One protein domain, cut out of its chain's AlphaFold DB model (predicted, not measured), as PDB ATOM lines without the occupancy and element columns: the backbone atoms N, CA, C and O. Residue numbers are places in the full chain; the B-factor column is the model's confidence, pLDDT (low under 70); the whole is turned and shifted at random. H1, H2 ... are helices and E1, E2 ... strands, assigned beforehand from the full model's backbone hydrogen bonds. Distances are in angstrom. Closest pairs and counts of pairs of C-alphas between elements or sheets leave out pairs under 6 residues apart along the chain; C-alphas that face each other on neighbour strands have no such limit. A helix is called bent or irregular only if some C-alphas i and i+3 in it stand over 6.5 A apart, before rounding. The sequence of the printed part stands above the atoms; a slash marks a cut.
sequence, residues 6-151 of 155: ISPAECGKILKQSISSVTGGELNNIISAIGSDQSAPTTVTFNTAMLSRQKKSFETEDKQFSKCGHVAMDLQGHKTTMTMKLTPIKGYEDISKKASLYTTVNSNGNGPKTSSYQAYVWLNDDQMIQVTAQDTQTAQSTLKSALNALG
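This is residues 6 to 151 of the 155 residues of an uncharacterized protein of Cutibacterium acnes HL201PA1 (UniProt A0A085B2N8). One long, twisted antiparallel sheet of seven strands forms a wall between helices: H4 packs on one face, over E2, E7 and E6, and the kinked helix H3 crosses the other face, over E4. H1 packs on H3 and on the edge strand E3, while the four-residue H2 lies near the opposite edge of the sheet and is not on it. The printed part has 146 residues with four named helices and seven named strands, in the order H1, H2, E1, E2, H3, E3, E4, E5, E6, E7, H4, and its class is mixed, helices and strands. The sheet's order is E1, E2, E7, E6, E5, E4, E3. The whole is compact, with a radius of gyration of the C-alphas of 15.9 A and spans of 49 by 34 by 31 A.

The long strands of the sheet are E4, residues 78 to 88, 32.7 A; E5, residues 96 to 108, 36.0 A; and E6, residues 113 to 123, 32.3 A. C-alpha 96, where E5 begins, is at (-20.061, 27.345, -34.945). The shorter strands are E1, residues 30 to 35; E2, residues 42 to 47; E3, residues 70 to 75; and E7, residues 128 to 133. H1 is residues 9 to 18, 15.2 A long, and begins at C-alpha 9, (-36.804, 28.199, -6.173). H2 is residues 24 to 27. H3, residues 52 to 68, is 23.3 A long. H4, residues 136 to 149, is 19.9 A long and ends at C-alpha 149, (-15.653, 42.270, -40.289).

From E3 to E7 the strands form a meander, each the antiparallel neighbour of the one before. In the hairpin of E5 and E6, at 168 degrees between directions, N 102 and O 118 are 2.7 A apart, within hydrogen-bond range. In the hairpin of E4 and E5, N 85 and O 103 are 2.9 A apart; in that of E3 and E4, N 73 and O 80 are 2.7 A apart. E6 and E7, also a hairpin, have N 131 and O 119 at 2.7 A. E2 and E7 are antiparallel at 168 degrees, with N 45 and O 130 at 2.8 A. E1, an edge strand, forms a hairpin with E2, with N 33 and O 44 at 2.8 A. Residues 6 to 7 pair antiparallel with residues 72 to 73 of E3, the other edge strand. H4 has a height over the sheet of 8.2 A and runs slantwise to the strands, at 33 degrees to E7 on the local plane; its closest C-alphas to E7 are those of Ala 139 and Ala 133, 5.1 A apart. H3 is on the opposite face, at a height of 9.1 A, across the strands at 67 degrees to E4 on the local plane; the closest C-alphas are those of Phe 65 and Met 84, 6.5 A apart. It is only just irregular, with C-alphas 59 and 62 at 6.9 A, and has a kink of 40 degrees near residue 62. H1 and H3 touch at a shallow tilt of 30 degrees, opposite ways, closest at the C-alphas of Cys 11 and Cys 68, 5.5 A. The whole has three layers, helices on both faces of a sheet, with H1 and H3 on one face and H4 on the other. Every O i to N i+4 pair is within hydrogen-bond range in H4, 10 of 13 in H3 and 4 of 6 in H1; H2 is too short for such a pair.

The two C-alphas farthest apart are those of Gly 77 and Gly 151, 50.1 A. The printed part has no cut, and no link is long. The mean pLDDT of the printed part is 82.2; residues 12 to 25, residues 36 to 40, residue 62 and residue 110 are under 70.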
ATOM      1  N   ILE A   6     -37.408  33.764  -5.281       83.62
ATOM      2  CA  ILE A   6     -37.444  33.376  -6.698       83.62
ATOM      3  C   ILE A   6     -38.337  32.145  -6.843       83.62
ATOM      4  O   ILE A   6     -38.224  31.207  -6.057       83.62
ATOM      5  N   SER A   7     -39.212  32.156  -7.844       80.44
ATOM      6  CA  SER A   7     -40.077  31.039  -8.213       80.44
ATOM      7  C   SER A   7     -39.879  30.700  -9.693       80.44
ATOM      8  O   SER A   7     -40.073  31.595 -10.518       80.44
ATOM      9  N   PRO A   8     -39.548  29.447 -10.050       84.56
ATOM     10  CA  PRO A   8     -39.259  28.324  -9.147       84.56
ATOM     11  C   PRO A   8     -37.973  28.519  -8.318       84.56
ATOM     12  O   PRO A   8     -37.031  29.179  -8.758       84.56
ATOM     13  N   ALA A   9     -37.915  27.960  -7.104       80.81
ATOM     14  CA  ALA A   9     -36.804  28.199  -6.173       80.81
ATOM     15  C   ALA A   9     -35.471  27.621  -6.684       80.81
ATOM     16  O   ALA A   9     -34.408  28.222  -6.498       80.81
ATOM     17  N   GLU A  10     -35.526  26.488  -7.387       79.19
ATOM     18  CA  GLU A  10     -34.391  25.868  -8.070       79.19
ATOM     19  C   GLU A  10     -33.771  26.787  -9.134       79.19
ATOM     20  O   GLU A  10     -32.550  26.786  -9.320       79.19
ATOM     21  N   CYS A  11     -34.579  27.657  -9.747       79.38
ATOM     22  CA  CYS A  11     -34.115  28.633 -10.726       79.38
ATOM     23  C   CYS A  11     -33.336  29.786 -10.094       79.38
ATOM     24  O   CYS A  11     -32.502  30.400 -10.755       79.38
ATOM     25  N   GLY A  12     -33.508  30.037  -8.791       69.44
ATOM     26  CA  GLY A  12     -32.738  31.055  -8.081       69.44
ATOM     27  C   GLY A  12     -31.240  30.750  -7.982       69.44
ATOM     28  O   GLY A  12     -30.429  31.675  -7.939       69.44
ATOM     29  N   LYS A  13     -30.845  29.469  -7.975       65.88
ATOM     30  CA  LYS A  13     -29.427  29.062  -8.005       65.88
ATOM     31  C   LYS A  13     -28.835  29.173  -9.408       65.88
ATOM     32  O   LYS A  13     -27.712  29.645  -9.546       65.88
ATOM     33  N   ILE A  14     -29.611  28.786 -10.418       65.88
ATOM     34  CA  ILE A  14     -29.241  28.861 -11.835       65.88
ATOM     35  C   ILE A  14     -28.993  30.311 -12.240       65.88
ATOM     36  O   ILE A  14     -27.918  30.626 -12.737       65.88
ATOM     37  N   LEU A  15     -29.924  31.208 -11.904       63.81
ATOM     38  CA  LEU A  15     -29.777  32.628 -12.195       63.81
ATOM     39  C   LEU A  15     -28.507  33.202 -11.587       63.81
ATOM     40  O   LEU A  15     -27.793  33.891 -12.289       63.81
ATOM     41  N   LYS A  16     -28.174  32.867 -10.332       56.47
ATOM     42  CA  LYS A  16     -26.922  33.299  -9.681       56.47
ATOM     43  C   LYS A  16     -25.661  32.739 -10.355       56.47
ATOM     44  O   LYS A  16     -24.627  33.402 -10.344       56.47
ATOM     45  N   GLN A  17     -25.731  31.540 -10.933       52.38
ATOM     46  CA  GLN A  17     -24.608  30.905 -11.630       52.38
ATOM     47  C   GLN A  17     -24.357  31.515 -13.012       52.38
ATOM     48  O   GLN A  17     -23.200  31.747 -13.349       52.38
ATOM     49  N   SER A  18     -25.405  31.870 -13.760       52.56
ATOM     50  CA  SER A  18     -25.272  32.556 -15.057       52.56
ATOM     51  C   SER A  18     -24.595  33.935 -14.936       52.56
ATOM     52  O   SER A  18     -23.993  34.413 -15.888       52.56
ATOM     53  N   ILE A  19     -24.628  34.557 -13.748       46.50
ATOM     54  CA  ILE A  19     -23.969  35.848 -13.433       46.50
ATOM     55  C   ILE A  19     -22.566  35.691 -12.825       46.50
ATOM     56  O   ILE A  19     -21.958  36.683 -12.421       46.50
ATOM     57  N   SER A  20     -22.034  34.468 -12.714       44.19
ATOM     58  CA  SER A  20     -20.752  34.203 -12.044       44.19
ATOM     59  C   SER A  20     -19.543  34.614 -12.901       44.19
ATOM     60  O   SER A  20     -18.889  33.786 -13.531       44.19
ATOM     61  N   SER A  21     -19.288  35.927 -12.870       52.88
ATOM     62  CA  SER A  21     -18.039  36.690 -13.018       52.88
ATOM     63  C   SER A  21     -17.026  36.242 -14.073       52.88
ATOM     64  O   SER A  21     -16.423  35.175 -13.969       52.88
ATOM     65  N   VAL A  22     -16.716  37.159 -14.987       59.56
ATOM     66  CA  VAL A  22     -15.408  37.242 -15.647       59.56
ATOM     67  C   VAL A  22     -14.349  37.531 -14.570       59.56
ATOM     68  O   VAL A  22     -14.515  38.427 -13.746       59.56
ATOM     69  N   THR A  23     -13.286  36.740 -14.531       66.44
ATOM     70  CA  THR A  23     -12.096  36.952 -13.697       66.44
ATOM     71  C   THR A  23     -11.167  37.972 -14.351       66.44
ATOM     72  O   THR A  23     -11.211  38.168 -15.564       66.44
ATOM     73  N   GLY A  24     -10.271  38.593 -13.577       63.72
ATOM     74  CA  GLY A  24      -9.326  39.579 -14.116       63.72
ATOM     75  C   GLY A  24      -8.496  39.067 -15.303       63.72
ATOM     76  O   GLY A  24      -8.286  39.802 -16.259       63.72
ATOM     77  N   GLY A  25      -8.097  37.789 -15.293       65.81
ATOM     78  CA  GLY A  25      -7.360  37.180 -16.408       65.81
ATOM     79  C   GLY A  25      -8.199  36.949 -17.670       65.81
ATOM     80  O   GLY A  25      -7.650  36.926 -18.764       65.81
ATOM     81  N   GLU A  26      -9.520  36.817 -17.544       71.31
ATOM     82  CA  GLU A  26     -10.425  36.630 -18.686       71.31
ATOM     83  C   GLU A  26     -10.810  37.946 -19.355       71.31
ATOM     84  O   GLU A  26     -11.164  37.936 -20.529       71.31
ATOM     85  N   LEU A  27     -10.709  39.077 -18.645       70.00
ATOM     86  CA  LEU A  27     -10.925  40.399 -19.238       70.00
ATOM     87  C   LEU A  27      -9.945  40.670 -20.383       70.00
ATOM     88  O   LEU A  27     -10.321  41.305 -21.360       70.00
ATOM     89  N   ASN A  28      -8.724  40.134 -20.300       76.50
ATOM     90  CA  ASN A  28      -7.705  40.295 -21.341       76.50
ATOM     91  C   ASN A  28      -8.102  39.655 -22.681       76.50
ATOM     92  O   ASN A  28      -7.587  40.057 -23.721       76.50
ATOM     93  N   ASN A  29      -9.017  38.683 -22.665       79.50
ATOM     94  CA  ASN A  29      -9.504  38.024 -23.876       79.50
ATOM     95  C   ASN A  29     -10.738  38.724 -24.458       79.50
ATOM     96  O   ASN A  29     -11.268  38.280 -25.474       79.50
ATOM     97  N   ILE A  30     -11.235  39.784 -23.813       81.44
ATOM     98  CA  ILE A  30     -12.493  40.426 -24.175       81.44
ATOM     99  C   ILE A  30     -12.228  41.787 -24.811       81.44
ATOM    100  O   ILE A  30     -11.709  42.707 -24.185       81.44
ATOM    101  N   ILE A  31     -12.688  41.937 -26.047       83.69
ATOM    102  CA  ILE A  31     -12.748  43.206 -26.766       83.69
ATOM    103  C   ILE A  31     -14.220  43.602 -26.846       83.69
ATOM    104  O   ILE A  31     -15.050  42.811 -27.282       83.69
ATOM    105  N   SER A  32     -14.573  44.811 -26.407       85.12
ATOM    106  CA  SER A  32     -15.950  45.310 -26.493       85.12
ATOM    107  C   SER A  32     -16.012  46.635 -27.238       85.12
ATOM    108  O   SER A  32     -15.256  47.556 -26.941       85.12
ATOM    109  N   ALA A  33     -16.939  46.727 -28.184       83.38
ATOM    110  CA  ALA A  33     -17.282  47.943 -28.905       83.38
ATOM    111  C   ALA A  33     -18.729  48.325 -28.583       83.38
ATOM    112  O   ALA A  33     -19.623  47.477 -28.609       83.38
ATOM    113  N   ILE A  34     -18.964  49.600 -28.274       83.06
ATOM    114  CA  ILE A  34     -20.286  50.118 -27.910       83.06
ATOM    115  C   ILE A  34     -20.690  51.157 -28.955       83.06
ATOM    116  O   ILE A  34     -20.039  52.189 -29.096       83.06
ATOM    117  N   GLY A  35     -21.759  50.869 -29.692       74.19
ATOM    118  CA  GLY A  35     -22.424  51.816 -30.580       74.19
ATOM    119  C   GLY A  35     -23.333  52.740 -29.773       74.19
ATOM    120  O   GLY A  35     -24.198  52.270 -29.031       74.19
ATOM    121  N   SER A  36     -23.111  54.047 -29.895       59.75
ATOM    122  CA  SER A  36     -23.711  55.064 -29.033       59.75
ATOM    123  C   SER A  36     -24.909  55.764 -29.679       59.75
ATOM    124  O   SER A  36     -24.759  56.813 -30.300       59.75
ATOM    125  N   ASP A  37     -26.100  55.222 -29.439       61.47
ATOM    126  CA  ASP A  37     -27.285  56.032 -29.148       61.47
ATOM    127  C   ASP A  37     -27.585  55.819 -27.657       61.47
ATOM    128  O   ASP A  37     -27.745  54.679 -27.216       61.47
ATOM    129  N   GLN A  38     -27.582  56.886 -26.850       56.31
ATOM    130  CA  GLN A  38     -27.773  56.784 -25.392       56.31
ATOM    131  C   GLN A  38     -29.119  56.148 -25.027       56.31
ATOM    132  O   GLN A  38     -29.251  55.561 -23.953       56.31
ATOM    133  N   SER A  39     -30.104  56.247 -25.921       61.94
ATOM    134  CA  SER A  39     -31.423  55.655 -25.734       61.94
ATOM    135  C   SER A  39     -31.469  54.162 -26.079       61.94
ATOM    136  O   SER A  39     -32.344  53.468 -25.565       61.94
ATOM    137  N   ALA A  40     -30.521  53.663 -26.889       66.81
ATOM    138  CA  ALA A  40     -30.505  52.314 -27.457       66.81
ATOM    139  C   ALA A  40     -29.086  51.771 -27.731       66.81
ATOM    140  O   ALA A  40     -28.733  51.496 -28.882       66.81
ATOM    141  N   PRO A  41     -28.249  51.582 -26.693       77.19
ATOM    142  CA  PRO A  41     -26.875  51.147 -26.899       77.19
ATOM    143  C   PRO A  41     -26.836  49.740 -27.498       77.19
ATOM    144  O   PRO A  41     -27.458  48.805 -26.988       77.19
ATOM    145  N   THR A  42     -26.050  49.587 -28.561       84.25
ATOM    146  CA  THR A  42     -25.698  48.275 -29.114       84.25
ATOM    147  C   THR A  42     -24.283  47.945 -28.679       84.25
ATOM    148  O   THR A  42     -23.369  48.736 -28.893       84.25
ATOM    149  N   THR A  43     -24.081  46.794 -28.049       86.88
ATOM    150  CA  THR A  43     -22.751  46.359 -27.600       86.88
ATOM    151  C   THR A  43     -22.345  45.111 -28.353       86.88
ATOM    152  O   THR A  43     -23.089  44.136 -28.349       86.88
ATOM    153  N   VAL A  44     -21.166  45.136 -28.966       87.56
ATOM    154  CA  VAL A  44     -20.514  43.972 -29.568       87.56
ATOM    155  C   VAL A  44     -19.367  43.568 -28.659       87.56
ATOM    156  O   VAL A  44     -18.441  44.345 -28.439       87.56
ATOM    157  N   THR A  45     -19.422  42.356 -28.135       88.75
ATOM    158  CA  THR A  45     -18.387  41.763 -27.298       88.75
ATOM    159  C   THR A  45     -17.781  40.586 -28.041       88.75
ATOM    160  O   THR A  45     -18.482  39.656 -28.434       88.75
ATOM    161  N   PHE A  46     -16.469  40.618 -28.216       88.62
ATOM    162  CA  PHE A  46     -15.686  39.538 -28.781       88.62
ATOM    163  C   PHE A  46     -14.791  38.944 -27.701       88.62
ATOM    164  O   PHE A  46     -13.988  39.652 -27.097       88.62
ATOM    165  N   ASN A  47     -14.943  37.648 -27.457       87.69
ATOM    166  CA  ASN A  47     -14.041  36.864 -26.633       87.69
ATOM    167  C   ASN A  47     -13.120  36.058 -27.555       87.69
ATOM    168  O   ASN A  47     -13.569  35.127 -28.225       87.69
ATOM    169  N   THR A  48     -11.842  36.432 -27.577       85.00
ATOM    170  CA  THR A  48     -10.804  35.855 -28.444       85.00
ATOM    171  C   THR A  48     -10.402  34.439 -28.035       85.00
ATOM    172  O   THR A  48      -9.820  33.717 -28.838       85.00
ATOM    173  N   ALA A  49     -10.674  34.042 -26.789       86.00
ATOM    174  CA  ALA A  49     -10.363  32.714 -26.282       86.00
ATOM    175  C   ALA A  49     -11.212  32.401 -25.046       86.00
ATOM    176  O   ALA A  49     -10.895  32.814 -23.921       86.00
ATOM    177  N   MET A  50     -12.276  31.619 -25.239       83.88
ATOM    178  CA  MET A  50     -13.094  31.159 -24.124       83.88
ATOM    179  C   MET A  50     -12.310  30.200 -23.227       83.88
ATOM    180  O   MET A  50     -11.756  29.197 -23.685       83.88
ATOM    181  N   LEU A  51     -12.333  30.445 -21.918       83.12
ATOM    182  CA  LEU A  51     -11.792  29.501 -20.939       83.12
ATOM    183  C   LEU A  51     -12.783  28.367 -20.653       83.12
ATOM    184  O   LEU A  51     -13.996  28.526 -20.783       83.12
ATOM    185  N   SER A  52     -12.285  27.222 -20.176       83.81
ATOM    186  CA  SER A  52     -13.108  26.035 -19.883       83.81
ATOM    187  C   SER A  52     -14.287  26.312 -18.941       83.81
ATOM    188  O   SER A  52     -15.322  25.659 -19.054       83.81
ATOM    189  N   ARG A  53     -14.164  27.282 -18.020       79.56
ATOM    190  CA  ARG A  53     -15.279  27.705 -17.154       79.56
ATOM    191  C   ARG A  53     -16.388  28.395 -17.953       79.56
ATOM    192  O   ARG A  53     -17.555  28.085 -17.741       79.56
ATOM    193  N   GLN A  54     -16.022  29.285 -18.873       79.50
ATOM    194  CA  GLN A  54     -16.968  29.980 -19.745       79.50
ATOM    195  C   GLN A  54     -17.660  28.978 -20.675       79.50
ATOM    196  O   GLN A  54     -18.884  28.947 -20.704       79.50
ATOM    197  N   LYS A  55     -16.905  28.079 -21.326       85.12
ATOM    198  CA  LYS A  55     -17.466  27.017 -22.188       85.12
ATOM    199  C   LYS A  55     -18.533  26.199 -21.455       85.12
ATOM    200  O   LYS A  55     -19.662  26.105 -21.920       85.12
ATOM    201  N   LYS A  56     -18.215  25.715 -20.246       82.31
ATOM    202  CA  LYS A  56     -19.167  24.979 -19.396       82.31
ATOM    203  C   LYS A  56     -20.426  25.786 -19.084       82.31
ATOM    204  O   LYS A  56     -21.511  25.217 -19.078       82.31
ATOM    205  N   SER A  57     -20.299  27.092 -18.834       76.88
ATOM    206  CA  SER A  57     -21.458  27.965 -18.612       76.88
ATOM    207  C   SER A  57     -22.387  27.947 -19.831       76.88
ATOM    208  O   SER A  57     -23.536  27.525 -19.706       76.88
ATOM    209  N   PHE A  58     -21.863  28.265 -21.020       77.00
ATOM    210  CA  PHE A  58     -22.633  28.327 -22.272       77.00
ATOM    211  C   PHE A  58     -23.203  26.971 -22.729       77.00
ATOM    212  O   PHE A  58     -24.296  26.912 -23.298       77.00
ATOM    213  N   GLU A  59     -22.516  25.859 -22.449       79.56
ATOM    214  CA  GLU A  59     -23.043  24.502 -22.677       79.56
ATOM    215  C   GLU A  59     -24.254  24.195 -21.785       79.56
ATOM    216  O   GLU A  59     -25.169  23.466 -22.178       79.56
ATOM    217  N   THR A  60     -24.266  24.731 -20.564       76.12
ATOM    218  CA  THR A  60     -25.351  24.494 -19.604       76.12
ATOM    219  C   THR A  60     -26.517  25.466 -19.742       76.12
ATOM    220  O   THR A  60     -27.614  25.129 -19.294       76.12
ATOM    221  N   GLU A  61     -26.320  26.609 -20.404       72.94
ATOM    222  CA  GLU A  61     -27.341  27.646 -20.589       72.94
ATOM    223  C   GLU A  61     -28.634  27.101 -21.206       72.94
ATOM    224  O   GLU A  61     -29.707  27.359 -20.674       72.94
ATOM    225  N   ASP A  62     -28.580  26.255 -22.239       68.75
ATOM    226  CA  ASP A  62     -29.799  25.711 -22.879       68.75
ATOM    227  C   ASP A  62     -30.631  24.877 -21.916       68.75
ATOM    228  O   ASP A  62     -31.860  24.980 -21.842       68.75
ATOM    229  N   LYS A  63     -29.942  24.039 -21.142       74.38
ATOM    230  CA  LYS A  63     -30.560  23.172 -20.137       74.38
ATOM    231  C   LYS A  63     -31.116  23.990 -18.977       74.38
ATOM    232  O   LYS A  63     -32.078  23.575 -18.338       74.38
ATOM    233  N   GLN A  64     -30.504  25.132 -18.691       75.25
ATOM    234  CA  GLN A  64     -30.934  26.050 -17.651       75.25
ATOM    235  C   GLN A  64     -32.134  26.885 -18.105       75.25
ATOM    236  O   GLN A  64     -33.127  26.933 -17.387       75.25
ATOM    237  N   PHE A  65     -32.116  27.454 -19.311       73.69
ATOM    238  CA  PHE A  65     -33.223  28.241 -19.861       73.69
ATOM    239  C   PHE A  65     -34.442  27.397 -20.221       73.69
ATOM    240  O   PHE A  65     -35.564  27.850 -20.035       73.69
ATOM    241  N   SER A  66     -34.269  26.152 -20.662       74.19
ATOM    242  CA  SER A  66     -35.412  25.246 -20.849       74.19
ATOM    243  C   SER A  66     -36.143  24.941 -19.537       74.19
ATOM    244  O   SER A  66     -37.360  24.778 -19.541       74.19
ATOM    245  N   LYS A  67     -35.429  24.907 -18.405       79.31
ATOM    246  CA  LYS A  67     -36.014  24.666 -17.074       79.31
ATOM    247  C   LYS A  67     -36.511  25.938 -16.392       79.31
ATOM    248  O   LYS A  67     -37.515  25.905 -15.694       79.31
ATOM    249  N   CYS A  68     -35.801  27.042 -16.589       82.31
ATOM    250  CA  CYS A  68     -35.988  28.292 -15.861       82.31
ATOM    251  C   CYS A  68     -36.367  29.461 -16.761       82.31
ATOM    252  O   CYS A  68     -36.242  30.605 -16.350       82.31
ATOM    253  N   GLY A  69     -36.851  29.198 -17.974       82.56
ATOM    254  CA  GLY A  69     -37.216  30.217 -18.960       82.56
ATOM    255  C   GLY A  69     -38.337  31.156 -18.514       82.56
ATOM    256  O   GLY A  69     -38.608  32.150 -19.173       82.56
ATOM    257  N   HIS A  70     -38.982  30.885 -17.386       86.75
ATOM    258  CA  HIS A  70     -39.910  31.804 -16.754       86.75
ATOM    259  C   HIS A  70     -39.678  31.805 -15.248       86.75
ATOM    260  O   HIS A  70     -39.768  30.762 -14.600       86.75
ATOM    261  N   VAL A  71     -39.380  32.979 -14.696       86.75
ATOM    262  CA  VAL A  71     -39.168  33.159 -13.262       86.75
ATOM    263  C   VAL A  71     -39.917  34.376 -12.751       86.75
ATOM    264  O   VAL A  71     -39.976  35.419 -13.400       86.75
ATOM    265  N   ALA A  72     -40.446  34.254 -11.543       85.94
ATOM    266  CA  ALA A  72     -40.966  35.369 -10.773       85.94
ATOM    267  C   ALA A  72     -40.021  35.652  -9.604       85.94
ATOM    268  O   ALA A  72     -39.587  34.735  -8.908       85.94
ATOM    269  N   MET A  73     -39.707  36.923  -9.388       85.62
ATOM    270  CA  MET A  73     -38.953  37.419  -8.247       85.62
ATOM    271  C   MET A  73     -39.847  38.329  -7.418       85.62
ATOM    272  O   MET A  73     -40.469  39.238  -7.959       85.62
ATOM    273  N   ASP A  74     -39.887  38.108  -6.110       84.12
ATOM    274  CA  ASP A  74     -40.513  39.014  -5.150       84.12
ATOM    275  C   ASP A  74     -39.431  39.581  -4.230       84.12
ATOM    276  O   ASP A  74     -38.789  38.844  -3.468       84.12
ATOM    277  N   LEU A  75     -39.212  40.891  -4.324       81.81
ATOM    278  CA  LEU A  75     -38.320  41.633  -3.448       81.81
ATOM    279  C   LEU A  75     -39.129  42.667  -2.665       81.81
ATOM    280  O   LEU A  75     -39.500  43.716  -3.184       81.81
ATOM    281  N   GLN A  76     -39.367  42.377  -1.385       80.31
ATOM    282  CA  GLN A  76     -40.069  43.285  -0.468       80.31
ATOM    283  C   GLN A  76     -41.447  43.732  -1.007       80.31
ATOM    284  O   GLN A  76     -41.806  44.900  -0.897       80.31
ATOM    285  N   GLY A  77     -42.203  42.819  -1.630       77.88
ATOM    286  CA  GLY A  77     -43.518  43.106  -2.210       77.88
ATOM    287  C   GLY A  77     -43.476  43.600  -3.659       77.88
ATOM    288  O   GLY A  77     -44.523  43.672  -4.305       77.88
ATOM    289  N   HIS A  78     -42.290  43.887  -4.206       80.44
ATOM    290  CA  HIS A  78     -42.115  44.202  -5.621       80.44
ATOM    291  C   HIS A  78     -41.968  42.910  -6.416       80.44
ATOM    292  O   HIS A  78     -40.978  42.191  -6.275       80.44
ATOM    293  N   LYS A  79     -42.964  42.626  -7.258       84.56
ATOM    294  CA  LYS A  79     -42.984  41.442  -8.116       84.56
ATOM    295  C   LYS A  79     -42.420  41.772  -9.491       84.56
ATOM    296  O   LYS A  79     -43.010  42.561 -10.226       84.56
ATOM    297  N   THR A  80     -41.331  41.114  -9.857       85.75
ATOM    298  CA  THR A  80     -40.761  41.148 -11.202       85.75
ATOM    299  C   THR A  80     -40.905  39.778 -11.833       85.75
ATOM    300  O   THR A  80     -40.505  38.775 -11.253       85.75
ATOM    301  N   THR A  81     -41.462  39.721 -13.033       87.50
ATOM    302  CA  THR A  81     -41.471  38.505 -13.843       87.50
ATOM    303  C   THR A  81     -40.429  38.649 -14.933       87.50
ATOM    304  O   THR A  81     -40.409  39.657 -15.635       87.50
ATOM    305  N   MET A  82     -39.580  37.643 -15.079       86.31
ATOM    306  CA  MET A  82     -38.587  37.556 -16.137       86.31
ATOM    307  C   MET A  82     -38.870  36.312 -16.969       86.31
ATOM    308  O   MET A  82     -38.949  35.198 -16.454       86.31
ATOM    309  N   THR A  83     -39.034  36.508 -18.271       87.38
ATOM    310  CA  THR A  83     -39.136  35.426 -19.249       87.38
ATOM    311  C   THR A  83     -37.882  35.428 -20.100       87.38
ATOM    312  O   THR A  83     -37.524  36.447 -20.681       87.38
ATOM    313  N   MET A  84     -37.218  34.287 -20.156       85.94
ATOM    314  CA  MET A  84     -35.964  34.056 -20.843       85.94
ATOM    315  C   MET A  84     -36.195  32.988 -21.901       85.94
ATOM    316  O   MET A  84     -36.726  31.914 -21.616       85.94
ATOM    317  N   LYS A  85     -35.793  33.271 -23.132       86.19
ATOM    318  CA  LYS A  85     -35.912  32.333 -24.242       86.19
ATOM    319  C   LYS A  85     -34.608  32.297 -25.001       86.19
ATOM    320  O   LYS A  85     -34.095  33.342 -25.387       86.19
ATOM    321  N   LEU A  86     -34.129  31.094 -25.278       86.81
ATOM    322  CA  LEU A  86     -33.063  30.895 -26.237       86.81
ATOM    323  C   LEU A  86     -33.637  30.335 -27.538       86.81
ATOM    324  O   LEU A  86     -34.416  29.384 -27.523       86.81
ATOM    325  N   THR A  87     -33.280  30.955 -28.658       90.00
ATOM    326  CA  THR A  87     -33.724  30.552 -29.996       90.00
ATOM    327  C   THR A  87     -32.497  30.326 -30.875       90.00
ATOM    328  O   THR A  87     -31.740  31.277 -31.057       90.00
ATOM    329  N   PRO A  88     -32.276  29.123 -31.436       91.69
ATOM    330  CA  PRO A  88     -31.162  28.884 -32.350       91.69
ATOM    331  C   PRO A  88     -31.187  29.836 -33.552       91.69
ATOM    332  O   PRO A  88     -32.258  30.101 -34.106       91.69
ATOM    333  N   ILE A  89     -30.019  30.333 -33.962       92.88
ATOM    334  CA  ILE A  89     -29.862  31.129 -35.185       92.88
ATOM    335  C   ILE A  89     -29.290  30.214 -36.268       92.88
ATOM    336  O   ILE A  89     -28.273  29.562 -36.047       92.88
ATOM    337  N   LYS A  90     -29.961  30.156 -37.420       90.75
ATOM    338  CA  LYS A  90     -29.548  29.339 -38.570       90.75
ATOM    339  C   LYS A  90     -28.511  30.062 -39.432       90.75
ATOM    340  O   LYS A  90     -28.459  31.291 -39.411       90.75
ATOM    341  N   GLY A  91     -27.782  29.310 -40.251       90.19
ATOM    342  CA  GLY A  91     -26.796  29.833 -41.204       90.19
ATOM    343  C   GLY A  91     -25.403  30.029 -40.606       90.19
ATOM    344  O   GLY A  91     -24.633  30.828 -41.121       90.19
ATOM    345  N   TYR A  92     -25.098  29.348 -39.501       92.44
ATOM    346  CA  TYR A  92     -23.800  29.376 -38.813       92.44
ATOM    347  C   TYR A  92     -23.277  27.967 -38.495       92.44
ATOM    348  O   TYR A  92     -22.261  27.820 -37.815       92.44
ATOM    349  N   GLU A  93     -23.973  26.926 -38.947       92.12
ATOM    350  CA  GLU A  93     -23.753  25.527 -38.581       92.12
ATOM    351  C   GLU A  93     -22.338  25.045 -38.945       92.12
ATOM    352  O   GLU A  93     -21.727  24.308 -38.178       92.12
ATOM    353  N   ASP A  94     -21.776  25.531 -40.054       91.44
ATOM    354  CA  ASP A  94     -20.445  25.123 -40.530       91.44
ATOM    355  C   ASP A  94     -19.285  25.745 -39.736       91.44
ATOM    356  O   ASP A  94     -18.170  25.220 -39.727       91.44
ATOM    357  N   ILE A  95     -19.527  26.878 -39.075       90.75
ATOM    358  CA  ILE A  95     -18.476  27.670 -38.415       90.75
ATOM    359  C   ILE A  95     -18.611  27.703 -36.893       90.75
ATOM    360  O   ILE A  95     -17.717  28.203 -36.206       90.75
ATOM    361  N   SER A  96     -19.716  27.186 -36.353       92.88
ATOM    362  CA  SER A  96     -20.061  27.345 -34.945       92.88
ATOM    363  C   SER A  96     -20.416  26.036 -34.261       92.88
ATOM    364  O   SER A  96     -21.079  25.164 -34.814       92.88
ATOM    365  N   LYS A  97     -20.038  25.958 -32.985       92.12
ATOM    366  CA  LYS A  97     -20.563  24.962 -32.046       92.12
ATOM    367  C   LYS A  97     -22.001  25.299 -31.676       92.12
ATOM    368  O   LYS A  97     -22.797  24.408 -31.387       92.12
ATOM    369  N   LYS A  98     -22.315  26.598 -31.632       90.50
ATOM    370  CA  LYS A  98     -23.626  27.109 -31.249       90.50
ATOM    371  C   LYS A  98     -23.820  28.538 -31.738       90.50
ATOM    372  O   LYS A  98     -22.966  29.391 -31.516       90.50
ATOM    373  N   ALA A  99     -24.988  28.818 -32.297       92.75
ATOM    374  CA  ALA A  99     -25.445  30.171 -32.581       92.75
ATOM    375  C   ALA A  99     -26.865  30.334 -32.046       92.75
ATOM    376  O   ALA A  99     -27.733  29.485 -32.275       92.75
ATOM    377  N   SER A 100     -27.118  31.379 -31.265       92.06
ATOM    378  CA  SER A 100     -28.409  31.544 -30.599       92.06
ATOM    379  C   SER A 100     -28.726  32.994 -30.267       92.06
ATOM    380  O   SER A 100     -27.852  33.813 -30.003       92.06
ATOM    381  N   LEU A 101     -30.021  33.291 -30.270       92.19
ATOM    382  CA  LEU A 101     -30.607  34.525 -29.793       92.19
ATOM    383  C   LEU A 101     -31.194  34.282 -28.408       92.19
ATOM    384  O   LEU A 101     -32.170  33.543 -28.247       92.19
ATOM    385  N   TYR A 102     -30.621  34.952 -27.425       88.69
ATOM    386  CA  TYR A 102     -31.137  35.055 -26.081       88.69
ATOM    387  C   TYR A 102     -32.067  36.263 -25.961       88.69
ATOM    388  O   TYR A 102     -31.703  37.393 -26.271       88.69
ATOM    389  N   THR A 103     -33.303  36.015 -25.546       89.25
ATOM    390  CA  THR A 103     -34.336  37.031 -25.341       89.25
ATOM    391  C   THR A 103     -34.697  37.061 -23.871       89.25
ATOM    392  O   THR A 103     -35.103  36.038 -23.324       89.25
ATOM    393  N   THR A 104     -34.597  38.231 -23.251       87.00
ATOM    394  CA  THR A 104     -35.078  38.469 -21.888       87.00
ATOM    395  C   THR A 104     -36.199  39.488 -21.928       87.00
ATOM    396  O   THR A 104     -36.021  40.573 -22.471       87.00
ATOM    397  N   VAL A 105     -37.343  39.156 -21.338       87.75
ATOM    398  CA  VAL A 105     -38.478  40.061 -21.161       87.75
ATOM    399  C   VAL A 105     -38.754  40.193 -19.674       87.75
ATOM    400  O   VAL A 105     -39.156  39.225 -19.029       87.75
ATOM    401  N   ASN A 106     -38.567  41.395 -19.146       84.75
ATOM    402  CA  ASN A 106     -38.833  41.737 -17.759       84.75
ATOM    403  C   ASN A 106     -40.138  42.525 -17.649       84.75
ATOM    404  O   ASN A 106     -40.467  43.341 -18.508       84.75
ATOM    405  N   SER A 107     -40.886  42.295 -16.578       84.81
ATOM    406  CA  SER A 107     -42.102  43.033 -16.247       84.81
ATOM    407  C   SER A 107     -42.161  43.253 -14.743       84.81
ATOM    408  O   SER A 107     -42.036  42.298 -13.980       84.81
ATOM    409  N   ASN A 108     -42.344  44.502 -14.317       82.12
ATOM    410  CA  ASN A 108     -42.484  44.864 -12.908       82.12
ATOM    411  C   ASN A 108     -43.971  45.073 -12.594       82.12
ATOM    412  O   ASN A 108     -44.536  46.105 -12.952       82.12
ATOM    413  N   GLY A 109     -44.616  44.102 -11.945       73.94
ATOM    414  CA  GLY A 109     -46.055  44.131 -11.663       73.94
ATOM    415  C   GLY A 109     -46.895  44.330 -12.932       73.94
ATOM    416  O   GLY A 109     -46.758  43.573 -13.888       73.94
ATOM    417  N   ASN A 110     -47.732  45.372 -12.948       67.56
ATOM    418  CA  ASN A 110     -48.525  45.785 -14.118       67.56
ATOM    419  C   ASN A 110     -47.811  46.834 -15.000       67.56
ATOM    420  O   ASN A 110     -48.439  47.465 -15.847       67.56
ATOM    421  N   GLY A 111     -46.518  47.074 -14.771       71.19
ATOM    422  CA  GLY A 111     -45.718  48.036 -15.523       71.19
ATOM    423  C   GLY A 111     -45.352  47.564 -16.938       71.19
ATOM    424  O   GLY A 111     -45.550  46.393 -17.288       71.19
ATOM    425  N   PRO A 112     -44.786  48.464 -17.764       77.75
ATOM    426  CA  PRO A 112     -44.378  48.142 -19.124       77.75
ATOM    427  C   PRO A 112     -43.329  47.027 -19.139       77.75
ATOM    428  O   PRO A 112     -42.488  46.915 -18.245       77.75
ATOM    429  N   LYS A 113     -43.386  46.198 -20.182       84.00
ATOM    430  CA  LYS A 113     -42.391  45.152 -20.409       84.00
ATOM    431  C   LYS A 113     -41.130  45.773 -20.992       84.00
ATOM    432  O   LYS A 113     -41.208  46.512 -21.969       84.00
ATOM    433  N   THR A 114     -39.977  45.425 -20.439       84.69
ATOM    434  CA  THR A 114     -38.675  45.764 -21.012       84.69
ATOM    435  C   THR A 114     -38.061  44.512 -21.614       84.69
ATOM    436  O   THR A 114     -38.038  43.457 -20.982       84.69
ATOM    437  N   SER A 115     -37.609  44.610 -22.862       86.50
ATOM    438  CA  SER A 115     -36.993  43.490 -23.574       86.50
ATOM    439  C   SER A 115     -35.522  43.778 -23.831       86.50
ATOM    440  O   SER A 115     -35.144  44.918 -24.086       86.50
ATOM    441  N   SER A 116     -34.702  42.740 -23.768       85.88
ATOM    442  CA  SER A 116     -33.299  42.774 -24.158       85.88
ATOM    443  C   SER A 116     -33.004  41.558 -25.021       85.88
ATOM    444  O   SER A 116     -33.476  40.452 -24.734       85.88
ATOM    445  N   TYR A 117     -32.241  41.780 -26.086       90.62
ATOM    446  CA  TYR A 117     -31.896  40.762 -27.061       90.62
ATOM    447  C   TYR A 117     -30.387  40.645 -27.135       90.62
ATOM    448  O   TYR A 117     -29.684  41.639 -27.309       90.62
ATOM    449  N   GLN A 118     -29.900  39.420 -27.014       91.56
ATOM    450  CA  GLN A 118     -28.494  39.097 -27.100       91.56
ATOM    451  C   GLN A 118     -28.305  37.978 -28.122       91.56
ATOM    452  O   GLN A 118     -28.694  36.839 -27.883       91.56
ATOM    453  N   ALA A 119     -27.741  38.295 -29.280       93.44
ATOM    454  CA  ALA A 119     -27.387  37.307 -30.289       93.44
ATOM    455  C   ALA A 119     -25.923  36.904 -30.102       93.44
ATOM    456  O   ALA A 119     -25.078  37.771 -29.899       93.44
ATOM    457  N   TYR A 120     -25.598  35.617 -30.183       92.69
ATOM    458  CA  TYR A 120     -24.210  35.167 -30.110       92.69
ATOM    459  C   TYR A 120     -23.904  34.013 -31.060       92.69
ATOM    460  O   TYR A 120     -24.791  33.243 -31.439       92.69
ATOM    461  N   VAL A 121     -22.618  33.885 -31.388       93.69
ATOM    462  CA  VAL A 121     -22.018  32.719 -32.039       93.69
ATOM    463  C   VAL A 121     -20.804  32.279 -31.229       93.69
ATOM    464  O   VAL A 121     -19.883  33.066 -31.013       93.69
ATOM    465  N   TRP A 122     -20.803  31.018 -30.807       92.81
ATOM    466  CA  TRP A 122     -19.637  30.311 -30.288       92.81
ATOM    467  C   TRP A 122     -19.017  29.499 -31.424       92.81
ATOM    468  O   TRP A 122     -19.591  28.510 -31.888       92.81
ATOM    469  N   LEU A 123     -17.859  29.952 -31.888       93.06
ATOM    470  CA  LEU A 123     -17.138  29.400 -33.025       93.06
ATOM    471  C   LEU A 123     -16.434  28.078 -32.686       93.06
ATOM    472  O   LEU A 123     -16.186  27.736 -31.525       93.06
ATOM    473  N   ASN A 124     -16.107  27.313 -33.729       92.25
ATOM    474  CA  ASN A 124     -15.446  26.009 -33.605       92.25
ATOM    475  C   ASN A 124     -14.066  26.073 -32.931       92.25
ATOM    476  O   ASN A 124     -13.663  25.122 -32.259       92.25
ATOM    477  N   ASP A 125     -13.384  27.208 -33.045       91.06
ATOM    478  CA  ASP A 125     -12.078  27.501 -32.454       91.06
ATOM    479  C   ASP A 125     -12.151  28.063 -31.021       91.06
ATOM    480  O   ASP A 125     -11.148  28.521 -30.482       91.06
ATOM    481  N   ASP A 126     -13.321  27.994 -30.379       89.44
ATOM    482  CA  ASP A 126     -13.556  28.502 -29.023       89.44
ATOM    483  C   ASP A 126     -13.474  30.024 -28.858       89.44
ATOM    484  O   ASP A 126     -13.306  30.529 -27.742       89.44
ATOM    485  N   GLN A 127     -13.678  30.758 -29.948       91.12
ATOM    486  CA  GLN A 127     -13.993  32.180 -29.912       91.12
ATOM    487  C   GLN A 127     -15.498  32.409 -29.754       91.12
ATOM    488  O   GLN A 127     -16.319  31.573 -30.140       91.12
ATOM    489  N   MET A 128     -15.884  33.564 -29.213       91.25
ATOM    490  CA  MET A 128     -17.293  33.934 -29.103       91.25
ATOM    491  C   MET A 128     -17.528  35.388 -29.478       91.25
ATOM    492  O   MET A 128     -16.911  36.290 -28.915       91.25
ATOM    493  N   ILE A 129     -18.470  35.609 -30.392       92.56
ATOM    494  CA  ILE A 129     -19.002  36.932 -30.705       92.56
ATOM    495  C   ILE A 129     -20.388  37.020 -30.080       92.56
ATOM    496  O   ILE A 129     -21.225  36.146 -30.297       92.56
ATOM    497  N   GLN A 130     -20.644  38.089 -29.338       92.19
ATOM    498  CA  GLN A 130     -21.925  38.374 -28.715       92.19
ATOM    499  C   GLN A 130     -22.336  39.813 -29.016       92.19
ATOM    500  O   GLN A 130     -21.527  40.733 -28.939       92.19
ATOM    501  N   VAL A 131     -23.610  40.017 -29.319       91.69
ATOM    502  CA  VAL A 131     -24.201  41.325 -29.576       91.69
ATOM    503  C   VAL A 131     -25.419  41.505 -28.698       91.69
ATOM    504  O   VAL A 131     -26.342  40.704 -28.778       91.69
ATOM    505  N   THR A 132     -25.451  42.580 -27.917       90.06
ATOM    506  CA  THR A 132     -26.631  43.010 -27.160       90.06
ATOM    507  C   THR A 132     -27.266  44.216 -27.846       90.06
ATOM    508  O   THR A 132     -26.564  45.190 -28.124       90.06
ATOM    509  N   ALA A 133     -28.577  44.168 -28.089       89.88
ATOM    510  CA  ALA A 133     -29.358  45.251 -28.686       89.88
ATOM    511  C   ALA A 133     -30.795  45.312 -28.122       89.88
ATOM    512  O   ALA A 133     -31.227  44.450 -27.347       89.88
ATOM    513  N   GLN A 134     -31.543  46.348 -28.516       87.12
ATOM    514  CA  GLN A 134     -32.932  46.565 -28.089       87.12
ATOM    515  C   GLN A 134     -33.965  45.723 -28.833       87.12
ATOM    516  O   GLN A 134     -35.070  45.534 -28.330       87.12
ATOM    517  N   ASP A 135     -33.610  45.198 -30.000       90.06
ATOM    518  CA  ASP A 135     -34.484  44.370 -30.818       90.06
ATOM    519  C   ASP A 135     -33.711  43.220 -31.484       90.06
ATOM    520  O   ASP A 135     -32.479  43.214 -31.575       90.06
ATOM    521  N   THR A 136     -34.461  42.215 -31.939       92.06
ATOM    522  CA  THR A 136     -33.905  41.005 -32.559       92.06
ATOM    523  C   THR A 136     -33.171  41.295 -33.869       92.06
ATOM    524  O   THR A 136     -32.136  40.681 -34.133       92.06
ATOM    525  N   GLN A 137     -33.698  42.202 -34.696       92.56
ATOM    526  CA  GLN A 137     -33.156  42.478 -36.023       92.56
ATOM    527  C   GLN A 137     -31.799  43.171 -35.910       92.56
ATOM    528  O   GLN A 137     -30.844  42.757 -36.569       92.56
ATOM    529  N   THR A 138     -31.687  44.171 -35.039       92.00
ATOM    530  CA  THR A 138     -30.425  44.851 -34.742       92.00
ATOM    531  C   THR A 138     -29.413  43.863 -34.168       92.00
ATOM    532  O   THR A 138     -28.312  43.752 -34.698       92.00
ATOM    533  N   ALA A 139     -29.795  43.044 -33.177       92.56
ATOM    534  CA  ALA A 139     -28.880  42.060 -32.593       92.56
ATOM    535  C   ALA A 139     -28.299  41.091 -33.646       92.56
ATOM    536  O   ALA A 139     -27.087  40.890 -33.706       92.56
ATOM    537  N   GLN A 140     -29.148  40.513 -34.503       94.25
ATOM    538  CA  GLN A 140     -28.711  39.539 -35.511       94.25
ATOM    539  C   GLN A 140     -27.956  40.178 -36.684       94.25
ATOM    540  O   GLN A 140     -26.949  39.632 -37.136       94.25
ATOM    541  N   SER A 141     -28.409  41.331 -37.185       92.94
ATOM    542  CA  SER A 141     -27.736  42.017 -38.297       92.94
ATOM    543  C   SER A 141     -26.362  42.548 -37.888       92.94
ATOM    544  O   SER A 141     -25.400  42.388 -38.638       92.94
ATOM    545  N   THR A 142     -26.228  43.092 -36.676       93.31
ATOM    546  CA  THR A 142     -24.935  43.505 -36.126       93.31
ATOM    547  C   THR A 142     -24.026  42.305 -35.864       93.31
ATOM    548  O   THR A 142     -22.842  42.388 -36.174       93.31
ATOM    549  N   LEU A 143     -24.553  41.172 -35.381       93.88
ATOM    550  CA  LEU A 143     -23.774  39.934 -35.229       93.88
ATOM    551  C   LEU A 143     -23.210  39.458 -36.574       93.88
ATOM    552  O   LEU A 143     -22.021  39.164 -36.677       93.88
ATOM    553  N   LYS A 144     -24.039  39.450 -37.623       93.06
ATOM    554  CA  LYS A 144     -23.602  39.124 -38.986       93.06
ATOM    555  C   LYS A 144     -22.524  40.089 -39.484       93.06
ATOM    556  O   LYS A 144     -21.512  39.646 -40.019       93.06
ATOM    557  N   SER A 145     -22.710  41.393 -39.283       91.25
ATOM    558  CA  SER A 145     -21.718  42.407 -39.659       91.25
ATOM    559  C   SER A 145     -20.401  42.244 -38.897       91.25
ATOM    560  O   SER A 145     -19.338  42.372 -39.499       91.25
ATOM    561  N   ALA A 146     -20.452  41.912 -37.604       90.88
ATOM    562  CA  ALA A 146     -19.267  41.657 -36.790       90.88
ATOM    563  C   ALA A 146     -18.492  40.427 -37.288       90.88
ATOM    564  O   ALA A 146     -17.280  40.504 -37.461       90.88
ATOM    565  N   LEU A 147     -19.183  39.324 -37.593       91.25
ATOM    566  CA  LEU A 147     -18.564  38.124 -38.168       91.25
ATOM    567  C   LEU A 147     -17.899  38.417 -39.519       91.25
ATOM    568  O   LEU A 147     -16.741  38.059 -39.724       91.25
ATOM    569  N   ASN A 148     -18.585  39.154 -40.398       90.06
ATOM    570  CA  ASN A 148     -18.029  39.576 -41.683       90.06
ATOM    571  C   ASN A 148     -16.777  40.449 -41.512       90.06
ATOM    572  O   ASN A 148     -15.792  40.251 -42.220       90.06
ATOM    573  N   ALA A 149     -16.794  41.398 -40.571       88.06
ATOM    574  CA  ALA A 149     -15.653  42.270 -40.289       88.06
ATOM    575  C   ALA A 149     -14.444  41.501 -39.732       88.06
ATOM    576  O   ALA A 149     -13.304  41.875 -39.996       88.06
ATOM    577  N   LEU A 150     -14.687  40.409 -39.002       85.38
ATOM    578  CA  LEU A 150     -13.652  39.497 -38.511       85.38
ATOM    579  C   LEU A 150     -13.170  38.498 -39.579       85.38
ATOM    580  O   LEU A 150     -12.302  37.677 -39.294       85.38
ATOM    581  N   GLY A 151     -13.720  38.536 -40.799       85.31
ATOM    582  CA  GLY A 151     -13.398  37.573 -41.857       85.31
ATOM    583  C   GLY A 151     -13.924  36.160 -41.584       85.31
ATOM    584  O   GLY A 151     -13.518  35.209 -42.251       85.31
TER     585      GLY A 151